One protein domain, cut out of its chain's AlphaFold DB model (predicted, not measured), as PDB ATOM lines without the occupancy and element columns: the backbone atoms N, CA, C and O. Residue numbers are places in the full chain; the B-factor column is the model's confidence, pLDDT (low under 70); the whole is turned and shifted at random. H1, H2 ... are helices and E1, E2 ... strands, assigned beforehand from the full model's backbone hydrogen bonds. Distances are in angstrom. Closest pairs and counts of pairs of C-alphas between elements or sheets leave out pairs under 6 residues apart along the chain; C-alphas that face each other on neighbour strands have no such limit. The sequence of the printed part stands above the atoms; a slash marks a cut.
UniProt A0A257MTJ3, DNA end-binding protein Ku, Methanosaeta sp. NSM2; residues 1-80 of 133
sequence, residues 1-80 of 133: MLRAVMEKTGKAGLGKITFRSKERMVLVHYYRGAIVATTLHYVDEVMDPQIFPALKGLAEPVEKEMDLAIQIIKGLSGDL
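This is residues 1 to 80 of the 133 residues of the protein "DNA end-binding protein Ku" of Methanosaeta sp. NSM2 (UniProt A0A257MTJ3). A strongly twisted sheet of three strands, with the short helix H1 on one face over E2, makes a small body, and a long arm, residues 43 to 80, sticks out from it and holds the helix H2 far from the sheet. The printed part has 80 residues with two named helices and three named strands, in the order H1 E1 E2 E3 H2; the sheet runs E1 E2 E3, antiparallel, and the class is mixed, helices and strands. The whole is extended, with a radius of gyration of the C-alphas of 20.6 A, and elongated, spanning 54 by 34 by 25 A.

H1, residues 2 to 9, is on the sheet at a height of 7.3 A, slantwise to E2, residues 22 to 31, at 54 degrees on the local plane; their closest C-alphas, those of Met 6 and Tyr 30, are 6.0 A apart. E1, residues 13 to 19, forms a hairpin with E2, with N 15 and O 26 at 2.9 A. E2 bends by 50 degrees at residue 25 and forms a second hairpin with E3, residues 34 to 40, with N 29 and O 36 at 2.9 A. The three strands form a meander, each the antiparallel neighbour of the one before. H2, residues 63 to 76, is not on the sheet and is apart from H1. In both helices every O i to N i+4 pair is within hydrogen-bond range.

H1 begins at C-alpha 2, (-1.778, -15.566, -37.988). E1 is 17.9 A long, E2 25.4 A, E3 18.6 A and H2 20.1 A. H2 ends at C-alpha 76, (36.586, -0.196, -42.909).

The C-alphas of Met 1 and Lys 64, the two farthest apart, are 54.7 A apart. The link from E3 to H2, 22 residues, is long. The printed part has no cut, and no printed residue is under 70 in pLDDT.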
ATOM      1  N   MET A   1      -2.982 -17.474 -41.788       79.19
ATOM      2  CA  MET A   1      -3.800 -16.396 -41.183       79.19
ATOM      3  C   MET A   1      -3.065 -15.614 -40.103       79.19
ATOM      4  O   MET A   1      -2.974 -14.405 -40.248       79.19
ATOM      5  N   LEU A   2      -2.477 -16.259 -39.086       83.44
ATOM      6  CA  LEU A   2      -1.778 -15.566 -37.988       83.44
ATOM      7  C   LEU A   2      -0.713 -14.556 -38.458       83.44
ATOM      8  O   LEU A   2      -0.707 -13.418 -38.003       83.44
ATOM      9  N   ARG A   3       0.110 -14.939 -39.446       85.88
ATOM     10  CA  ARG A   3       1.099 -14.058 -40.091       85.88
ATOM     11  C   ARG A   3       0.491 -12.739 -40.592       85.88
ATOM     12  O   ARG A   3       1.004 -11.677 -40.275       85.88
ATOM     13  N   ALA A   4      -0.604 -12.822 -41.349       85.88
ATOM     14  CA  ALA A   4      -1.256 -11.660 -41.954       85.88
ATOM     15  C   ALA A   4      -1.928 -10.760 -40.903       85.88
ATOM     16  O   ALA A   4      -1.972  -9.544 -41.065       85.88
ATOM     17  N   VAL A   5      -2.425 -11.349 -39.809       89.38
ATOM     18  CA  VAL A   5      -2.977 -10.586 -38.684       89.38
ATOM     19  C   VAL A   5      -1.865  -9.827 -37.965       89.38
ATOM     20  O   VAL A   5      -1.987  -8.621 -37.800       89.38
ATOM     21  N   MET A   6      -0.765 -10.495 -37.601       90.50
ATOM     22  CA  MET A   6       0.373  -9.857 -36.928       90.50
ATOM     23  C   MET A   6       1.004  -8.744 -37.774       90.50
ATOM     24  O   MET A   6       1.327  -7.687 -37.238       90.50
ATOM     25  N   GLU A   7       1.119  -8.955 -39.088       88.81
ATOM     26  CA  GLU A   7       1.578  -7.943 -40.047       88.81
ATOM     27  C   GLU A   7       0.647  -6.723 -40.077       88.81
ATOM     28  O   GLU A   7       1.113  -5.591 -39.981       88.81
ATOM     29  N   LYS A   8      -0.674  -6.937 -40.134       89.31
ATOM     30  CA  LYS A   8      -1.653  -5.844 -40.180       89.31
ATOM     31  C   LYS A   8      -1.783  -5.095 -38.852       89.31
ATOM     32  O   LYS A   8      -2.039  -3.897 -38.856       89.31
ATOM     33  N   THR A   9      -1.666  -5.784 -37.717       90.12
ATOM     34  CA  THR A   9      -1.872  -5.175 -36.394       90.12
ATOM     35  C   THR A   9      -0.589  -4.651 -35.755       90.12
ATOM     36  O   THR A   9      -0.683  -3.962 -34.744       90.12
ATOM     37  N   GLY A  10       0.593  -5.023 -36.262       87.56
ATOM     38  CA  GLY A  10       1.882  -4.699 -35.636       87.56
ATOM     39  C   GLY A  10       2.041  -5.278 -34.224       87.56
ATOM     40  O   GLY A  10       2.839  -4.785 -33.433       87.56
ATOM     41  N   LYS A  11       1.249  -6.303 -33.880       90.06
ATOM     42  CA  LYS A  11       1.238  -6.909 -32.542       90.06
ATOM     43  C   LYS A  11       2.095  -8.167 -32.535       90.06
ATOM     44  O   LYS A  11       2.085  -8.934 -33.497       90.06
ATOM     45  N   ALA A  12       2.772  -8.391 -31.417       92.62
ATOM     46  CA  ALA A  12       3.525  -9.602 -31.136       92.62
ATOM     47  C   ALA A  12       2.847 -10.398 -30.012       92.62
ATOM     48  O   ALA A  12       2.168  -9.830 -29.156       92.62
ATOM     49  N   GLY A  13       3.019 -11.716 -30.027       92.38
ATOM     50  CA  GLY A  13       2.616 -12.593 -28.934       92.38
ATOM     51  C   GLY A  13       3.751 -12.748 -27.931       92.38
ATOM     52  O   GLY A  13       4.895 -12.951 -28.328       92.38
ATOM     53  N   LEU A  14       3.439 -12.688 -26.640       93.69
ATOM     54  CA  LEU A  14       4.371 -13.031 -25.570       93.69
ATOM     55  C   LEU A  14       3.977 -14.388 -24.993       93.69
ATOM     56  O   LEU A  14       2.793 -14.660 -24.793       93.69
ATOM     57  N   GLY A  15       4.958 -15.237 -24.720       92.62
ATOM     58  CA  GLY A  15       4.707 -16.543 -24.136       92.62
ATOM     59  C   GLY A  15       5.946 -17.146 -23.505       92.62
ATOM     60  O   GLY A  15       6.985 -16.499 -23.362       92.62
ATOM     61  N   LYS A  16       5.818 -18.414 -23.133       92.19
ATOM     62  CA  LYS A  16       6.906 -19.209 -22.580       92.19
ATOM     63  C   LYS A  16       7.098 -20.467 -23.407       92.19
ATOM     64  O   LYS A  16       6.124 -21.069 -23.854       92.19
ATOM     65  N   ILE A  17       8.349 -20.851 -23.615       91.94
ATOM     66  CA  ILE A  17       8.711 -22.091 -24.298       91.94
ATOM     67  C   ILE A  17       9.761 -22.836 -23.483       91.94
ATOM     68  O   ILE A  17      10.696 -22.237 -22.951       91.94
ATOM     69  N   THR A  18       9.633 -24.156 -23.404       90.00
ATOM     70  CA  THR A  18      10.628 -25.009 -22.751       90.00
ATOM     71  C   THR A  18      11.605 -25.538 -23.790       90.00
ATOM     72  O   THR A  18      11.216 -26.254 -24.710       90.00
ATOM     73  N   PHE A  19      12.889 -25.214 -23.636       84.50
ATOM     74  CA  PHE A  19      13.955 -25.696 -24.514       84.50
ATOM     75  C   PHE A  19      15.023 -26.420 -23.693       84.50
ATOM     76  O   PHE A  19      15.630 -25.816 -22.805       84.50
ATOM     77  N   ARG A  20      15.268 -27.708 -23.993       80.44
ATOM     78  CA  ARG A  20      16.255 -28.564 -23.296       80.44
ATOM     79  C   ARG A  20      16.157 -28.457 -21.763       80.44
ATOM     80  O   ARG A  20      17.151 -28.205 -21.088       80.44
ATOM     81  N   SER A  21      14.934 -28.595 -21.248       84.62
ATOM     82  CA  SER A  21      14.603 -28.592 -19.813       84.62
ATOM     83  C   SER A  21      14.617 -27.235 -19.094       84.62
ATOM     84  O   SER A  21      14.434 -27.209 -17.883       84.62
ATOM     85  N   LYS A  22      14.786 -26.106 -19.800       83.31
ATOM     86  CA  LYS A  22      14.627 -24.759 -19.217       83.31
ATOM     87  C   LYS A  22      13.503 -23.985 -19.902       83.31
ATOM     88  O   LYS A  22      13.489 -23.883 -21.131       83.31
ATOM     89  N   GLU A  23      12.589 -23.439 -19.105       88.69
ATOM     90  CA  GLU A  23      11.554 -22.505 -19.557       88.69
ATOM     91  C   GLU A  23      12.188 -21.139 -19.845       88.69
ATOM     92  O   GLU A  23      12.950 -20.617 -19.034       88.69
ATOM     93  N   ARG A  24      11.888 -20.557 -21.007       90.31
ATOM     94  CA  ARG A  24      12.336 -19.219 -21.398       90.31
ATOM     95  C   ARG A  24      11.170 -18.381 -21.887       90.31
ATOM     96  O   ARG A  24      10.228 -18.913 -22.481       90.31
ATOM     97  N   MET A  25      11.254 -17.074 -21.668       92.81
ATOM     98  CA  MET A  25      10.296 -16.127 -22.223       92.81
ATOM     99  C   MET A  25      10.570 -15.947 -23.721       92.81
ATOM    100  O   MET A  25      11.721 -15.864 -24.147       92.81
ATOM    101  N   VAL A  26       9.518 -15.927 -24.534       94.69
ATOM    102  CA  VAL A  26       9.616 -15.813 -25.992       94.69
ATOM    103  C   VAL A  26       8.648 -14.757 -26.505       94.69
ATOM    104  O   VAL A  26       7.480 -14.715 -26.116       94.69
ATOM    105  N   LEU A  27       9.148 -13.938 -27.423       94.25
ATOM    106  CA  LEU A  27       8.378 -13.020 -28.243       94.25
ATOM    107  C   LEU A  27       8.170 -13.643 -29.622       94.25
ATOM    108  O   LEU A  27       9.129 -13.887 -30.352       94.25
ATOM    109  N   VAL A  28       6.920 -13.872 -29.999       93.50
ATOM    110  CA  VAL A  28       6.542 -14.347 -31.329       93.50
ATOM    111  C   VAL A  28       6.053 -13.159 -32.141       93.50
ATOM    112  O   VAL A  28       5.012 -12.578 -31.830       93.50
ATOM    113  N   HIS A  29       6.786 -12.789 -33.185       93.06
ATOM    114  CA  HIS A  29       6.460 -11.621 -33.995       93.06
ATOM    115  C   HIS A  29       6.625 -11.885 -35.490       93.06
ATOM    116  O   HIS A  29       7.273 -12.839 -35.923       93.06
ATOM    117  N   TYR A  30       6.012 -11.017 -36.292       92.56
ATOM    118  CA  TYR A  30       6.216 -11.008 -37.730       92.56
ATOM    119  C   TYR A  30       7.572 -10.387 -38.076       92.56
ATOM    120  O   TYR A  30       7.955  -9.356 -37.518       92.56
ATOM    121  N   TYR A  31       8.285 -11.001 -39.014       90.25
ATOM    122  CA  TYR A  31       9.512 -10.458 -39.580       90.25
ATOM    123  C   TYR A  31       9.680 -10.928 -41.026       90.25
ATOM    124  O   TYR A  31       9.733 -12.128 -41.286       90.25
ATOM    125  N   ARG A  32       9.762  -9.976 -41.967       86.75
ATOM    126  CA  ARG A  32      10.066 -10.203 -43.397       86.75
ATOM    127  C   ARG A  32       9.327 -11.399 -44.030       86.75
ATOM    128  O   ARG A  32       9.947 -12.264 -44.636       86.75
ATOM    129  N   GLY A  33       8.005 -11.477 -43.882       86.69
ATOM    130  CA  GLY A  33       7.215 -12.561 -44.481       86.69
ATOM    131  C   GLY A  33       7.141 -13.851 -43.656       86.69
ATOM    132  O   GLY A  33       6.450 -14.782 -44.064       86.69
ATOM    133  N   ALA A  34       7.776 -13.910 -42.483       90.25
ATOM    134  CA  ALA A  34       7.793 -15.080 -41.610       90.25
ATOM    135  C   ALA A  34       7.352 -14.746 -40.177       90.25
ATOM    136  O   ALA A  34       7.273 -13.583 -39.778       90.25
ATOM    137  N   ILE A  35       7.044 -15.788 -39.406       91.12
ATOM    138  CA  ILE A  35       6.865 -15.694 -37.956       91.12
ATOM    139  C   ILE A  35       8.187 -16.105 -37.317       91.12
ATOM    140  O   ILE A  35       8.704 -17.182 -37.606       91.12
ATOM    141  N   VAL A  36       8.718 -15.244 -36.455       93.06
ATOM    142  CA  VAL A  36       9.979 -15.450 -35.747       93.06
ATOM    143  C   VAL A  36       9.697 -15.519 -34.253       93.06
ATOM    144  O   VAL A  36       8.915 -14.729 -33.723       93.06
ATOM    145  N   ALA A  37      10.326 -16.485 -33.586       93.12
ATOM    146  CA  ALA A  37      10.338 -16.595 -32.136       93.12
ATOM    147  C   ALA A  37      11.690 -16.100 -31.614       93.12
ATOM    148  O   ALA A  37      12.725 -16.716 -31.867       93.12
ATOM    149  N   THR A  38      11.663 -14.991 -30.885       93.38
ATOM    150  CA  THR A  38      12.836 -14.372 -30.271       93.38
ATOM    151  C   THR A  38      12.809 -14.656 -28.779       93.38
ATOM    152  O   THR A  38      11.870 -14.276 -28.081       93.38
ATOM    153  N   THR A  39      13.827 -15.352 -28.285       93.00
ATOM    154  CA  THR A  39      13.981 -15.613 -26.851       93.00
ATOM    155  C   THR A  39      14.374 -14.326 -26.136       93.00
ATOM    156  O   THR A  39      15.281 -13.627 -26.584       93.00
ATOM    157  N   LEU A  40      13.697 -14.023 -25.033       92.62
ATOM    158  CA  LEU A  40      13.950 -12.851 -24.205       92.62
ATOM    159  C   LEU A  40      14.690 -13.250 -22.930       92.62
ATOM    160  O   LEU A  40      14.466 -14.335 -22.389       92.62
ATOM    161  N   HIS A  41      15.533 -12.338 -22.457       90.62
ATOM    162  CA  HIS A  41      16.169 -12.443 -21.153       90.62
ATOM    163  C   HIS A  41      15.201 -12.039 -20.044       90.62
ATOM    164  O   HIS A  41      14.413 -11.104 -20.215       90.62
ATOM    165  N   TYR A  42      15.259 -12.738 -18.912       87.94
ATOM    166  CA  TYR A  42      14.571 -12.292 -17.702       87.94
ATOM    167  C   TYR A  42      15.322 -11.127 -17.043       87.94
ATOM    168  O   TYR A  42      16.490 -10.875 -17.333       87.94
ATOM    169  N   VAL A  43      14.646 -10.399 -16.152       87.06
ATOM    170  CA  VAL A  43      15.218  -9.215 -15.483       87.06
ATOM    171  C   VAL A  43      16.461  -9.573 -14.665       87.06
ATOM    172  O   VAL A  43      17.412  -8.805 -14.634       87.06
ATOM    173  N   ASP A  44      16.481 -10.753 -14.052       88.25
ATOM    174  CA  ASP A  44      17.610 -11.297 -13.295       88.25
ATOM    175  C   ASP A  44      18.771 -11.792 -14.178       88.25
ATOM    176  O   ASP A  44      19.893 -11.928 -13.696       88.25
ATOM    177  N   GLU A  45      18.537 -12.026 -15.473       86.69
ATOM    178  CA  GLU A  45      19.590 -12.364 -16.440       86.69
ATOM    179  C   GLU A  45      20.301 -11.120 -16.998       86.69
ATOM    180  O   GLU A  45      21.381 -11.232 -17.582       86.69
ATOM    181  N   VAL A  46      19.709  -9.932 -16.831       88.81
ATOM    182  CA  VAL A  46      20.276  -8.665 -17.297       88.81
ATOM    183  C   VAL A  46      21.044  -8.006 -16.155       88.81
ATOM    184  O   VAL A  46      20.470  -7.551 -15.171       88.81
ATOM    185  N   MET A  47      22.365  -7.929 -16.298       87.62
ATOM    186  CA  MET A  47      23.227  -7.251 -15.333       87.62
ATOM    187  C   MET A  47      23.339  -5.762 -15.662       87.62
ATOM    188  O   MET A  47      23.627  -5.404 -16.804       87.62
ATOM    189  N   ASP A  48      23.166  -4.903 -14.656       86.69
ATOM    190  CA  ASP A  48      23.383  -3.463 -14.805       86.69
ATOM    191  C   ASP A  48      24.882  -3.164 -15.024       86.69
ATOM    192  O   ASP A  48      25.704  -3.449 -14.142       86.69
ATOM    193  N   PRO A  49      25.269  -2.563 -16.167       85.81
ATOM    194  CA  PRO A  49      26.653  -2.173 -16.419       85.81
ATOM    195  C   PRO A  49      27.212  -1.193 -15.375       85.81
ATOM    196  O   PRO A  49      28.413  -1.182 -15.121       85.81
ATOM    197  N   GLN A  50      26.377  -0.386 -14.717       84.25
ATOM    198  CA  GLN A  50      26.821   0.608 -13.731       84.25
ATOM    199  C   GLN A  50      27.388  -0.010 -12.445       84.25
ATOM    200  O   GLN A  50      27.995   0.688 -11.626       84.25
ATOM    201  N   ILE A  51      27.235  -1.322 -12.258       85.12
ATOM    202  CA  ILE A  51      27.850  -2.050 -11.147       85.12
ATOM    203  C   ILE A  51      29.381  -2.067 -11.296       85.12
ATOM    204  O   ILE A  51      30.088  -2.086 -10.288       85.12
ATOM    205  N   PHE A  52      29.916  -1.999 -12.520       84.19
ATOM    206  CA  PHE A  52      31.355  -2.070 -12.765       84.19
ATOM    207  C   PHE A  52      32.049  -0.730 -12.470       84.19
ATOM    208  O   PHE A  52      31.822   0.247 -13.188       84.19
ATOM    209  N   PRO A  53      32.968  -0.663 -11.481       82.94
ATOM    210  CA  PRO A  53      33.687   0.573 -11.166       82.94
ATOM    211  C   PRO A  53      34.506   1.109 -12.343       82.94
ATOM    212  O   PRO A  53      34.646   2.316 -12.485       82.94
ATOM    213  N   ALA A  54      34.990   0.219 -13.215       82.00
ATOM    214  CA  ALA A  54      35.767   0.572 -14.402       82.00
ATOM    215  C   ALA A  54      34.988   1.413 -15.430       82.00
ATOM    216  O   ALA A  54      35.602   2.079 -16.257       82.00
ATOM    217  N   LEU A  55      33.653   1.375 -15.394       79.69
ATOM    218  CA  LEU A  55      32.804   2.177 -16.275       79.69
ATOM    219  C   LEU A  55      32.451   3.542 -15.665       79.69
ATOM    220  O   LEU A  55      31.971   4.426 -16.372       79.69
ATOM    221  N   LYS A  56      32.701   3.741 -14.364       79.44
ATOM    222  CA  LYS A  56      32.426   5.003 -13.673       79.44
ATOM    223  C   LYS A  56      33.566   5.984 -13.924       79.44
ATOM    224  O   LYS A  56      34.715   5.690 -13.616       79.44
ATOM    225  N   GLY A  57      33.237   7.164 -14.446       76.69
ATOM    226  CA  GLY A  57      34.226   8.219 -14.687       76.69
ATOM    227  C   GLY A  57      35.131   7.965 -15.893       76.69
ATOM    228  O   GLY A  57      36.233   8.508 -15.939       76.69
ATOM    229  N   LEU A  58      34.684   7.154 -16.861       77.88
ATOM    230  CA  LEU A  58      35.323   7.102 -18.174       77.88
ATOM    231  C   LEU A  58      35.364   8.518 -18.753       77.88
ATOM    232  O   LEU A  58      34.328   9.173 -18.876       77.88
ATOM    233  N   ALA A  59      36.568   8.986 -19.071       79.75
ATOM    234  CA  ALA A  59      36.747  10.268 -19.725       79.75
ATOM    235  C   ALA A  59      36.079  10.229 -21.102       79.75
ATOM    236  O   ALA A  59      36.235   9.256 -21.846       79.75
ATOM    237  N   GLU A  60      35.349  11.289 -21.437       81.19
ATOM    238  CA  GLU A  60      34.861  11.445 -22.798       81.19
ATOM    239  C   GLU A  60      36.059  11.611 -23.747       81.19
ATOM    240  O   GLU A  60      37.014  12.327 -23.421       81.19
ATOM    241  N   PRO A  61      36.050  10.927 -24.901       81.31
ATOM    242  CA  PRO A  61      37.115  11.048 -25.884       81.31
ATOM    243  C   PRO A  61      37.213  12.482 -26.411       81.31
ATOM    244  O   PRO A  61      36.209  13.164 -26.611       81.31
ATOM    245  N   VAL A  62      38.440  12.927 -26.686       88.12
ATOM    246  CA  VAL A  62      38.684  14.249 -27.272       88.12
ATOM    247  C   VAL A  62      38.168  14.265 -28.716       88.12
ATOM    248  O   VAL A  62      38.326  13.286 -29.444       88.12
ATOM    249  N   GLU A  63      37.612  15.392 -29.166       86.00
ATOM    250  CA  GLU A  63      37.017  15.560 -30.507       86.00
ATOM    251  C   GLU A  63      37.929  15.050 -31.644       86.00
ATOM    252  O   GLU A  63      37.498  14.289 -32.505       86.00
ATOM    253  N   LYS A  64      39.237  15.339 -31.577       83.94
ATOM    254  CA  LYS A  64      40.230  14.863 -32.559       83.94
ATOM    255  C   LYS A  64      40.375  13.338 -32.611       83.94
ATOM    256  O   LYS A  64      40.657  12.782 -33.672       83.94
ATOM    257  N   GLU A  65      40.257  12.663 -31.470       82.69
ATOM    258  CA  GLU A  65      40.331  11.200 -31.399       82.69
ATOM    259  C   GLU A  65      39.043  10.571 -31.933       82.69
ATOM    260  O   GLU A  65      39.101   9.571 -32.652       82.69
ATOM    261  N   MET A  66      37.899  11.201 -31.652       88.50
ATOM    262  CA  MET A  66      36.603  10.804 -32.198       88.50
ATOM    263  C   MET A  66      36.584  10.915 -33.727       88.50
ATOM    264  O   MET A  66      36.221   9.956 -34.407       88.50
ATOM    265  N   ASP A  67      37.046  12.037 -34.281       87.19
ATOM    266  CA  ASP A  67      37.094  12.256 -35.730       87.19
ATOM    267  C   ASP A  67      37.971  11.222 -36.444       87.19
ATOM    268  O   ASP A  67      37.583  10.671 -37.481       87.19
ATOM    269  N   LEU A  68      39.138  10.908 -35.870       86.69
ATOM    270  CA  LEU A  68      40.021   9.871 -36.395       86.69
ATOM    271  C   LEU A  68      39.346   8.491 -36.358       86.69
ATOM    272  O   LEU A  68      39.391   7.758 -37.348       86.69
ATOM    273  N   ALA A  69      38.695   8.139 -35.247       87.06
ATOM    274  CA  ALA A  69      37.978   6.875 -35.115       87.06
ATOM    275  C   ALA A  69      36.836   6.757 -36.139       87.06
ATOM    276  O   ALA A  69      36.696   5.720 -36.791       87.06
ATOM    277  N   ILE A  70      36.069   7.831 -36.352       89.25
ATOM    278  CA  ILE A  70      34.999   7.882 -37.359       89.25
ATOM    279  C   ILE A  70      35.563   7.679 -38.771       89.25
ATOM    280  O   ILE A  70      34.968   6.941 -39.558       89.25
ATOM    281  N   GLN A  71      36.700   8.295 -39.110       86.94
ATOM    282  CA  GLN A  71      37.343   8.098 -40.416       86.94
ATOM    283  C   GLN A  71      37.782   6.645 -40.632       86.94
ATOM    284  O   GLN A  71      37.549   6.096 -41.708       86.94
ATOM    285  N   ILE A  72      38.355   6.004 -39.608       86.50
ATOM    286  CA  ILE A  72      38.750   4.588 -39.668       86.50
ATOM    287  C   ILE A  72      37.523   3.699 -39.876       86.50
ATOM    288  O   ILE A  72      37.526   2.845 -40.761       86.50
ATOM    289  N   ILE A  73      36.455   3.921 -39.101       88.06
ATOM    290  CA  ILE A  73      35.208   3.161 -39.241       88.06
ATOM    291  C   ILE A  73      34.645   3.342 -40.648       88.06
ATOM    292  O   ILE A  73      34.304   2.348 -41.275       88.06
ATOM    293  N   LYS A  74      34.597   4.564 -41.189       87.31
ATOM    294  CA  LYS A  74      34.121   4.808 -42.561       87.31
ATOM    295  C   LYS A  74      34.963   4.094 -43.619       87.31
ATOM    296  O   LYS A  74      34.390   3.584 -44.571       87.31
ATOM    297  N   GLY A  75      36.284   4.035 -43.449       85.50
ATOM    298  CA  GLY A  75      37.180   3.331 -44.373       85.50
ATOM    299  C   GLY A  75      37.085   1.802 -44.297       85.50
ATOM    300  O   GLY A  75      37.332   1.128 -45.291       85.50
ATOM    301  N   LEU A  76      36.724   1.250 -43.134       82.44
ATOM    302  CA  LEU A  76      36.586  -0.196 -42.909       82.44
ATOM    303  C   LEU A  76      35.145  -0.709 -43.015       82.44
ATOM    304  O   LEU A  76      34.922  -1.919 -43.005       82.44
ATOM    305  N   SER A  77      34.167   0.192 -43.068       83.56
ATOM    306  CA  SER A  77      32.758  -0.163 -43.207       83.56
ATOM    307  C   SER A  77      32.445  -0.524 -44.655       83.56
ATOM    308  O   SER A  77      32.910   0.121 -45.589       83.56
ATOM    309  N   GLY A  78      31.606  -1.535 -44.830       83.56
ATOM    310  CA  GLY A  78      31.082  -1.968 -46.119       83.56
ATOM    311  C   GLY A  78      29.763  -2.705 -45.922       83.56
ATOM    312  O   GLY A  78      29.223  -2.733 -44.811       83.56
ATOM    313  N   ASP A  79      29.251  -3.317 -46.984       84.38
ATOM    314  CA  ASP A  79      28.031  -4.112 -46.890       84.38
ATOM    315  C   ASP A  79      28.248  -5.350 -46.011       84.38
ATOM    316  O   ASP A  79      29.225  -6.091 -46.154       84.38
ATOM    317  N   LEU A  80      27.324  -5.575 -45.074       79.19
ATOM    318  CA  LEU A  80      27.375  -6.719 -44.171       79.19
ATOM    319  C   LEU A  80      26.976  -7.998 -44.919       79.19
ATOM    320  O   LEU A  80      25.802  -8.371 -44.953       79.19
TER     321      LEU A  80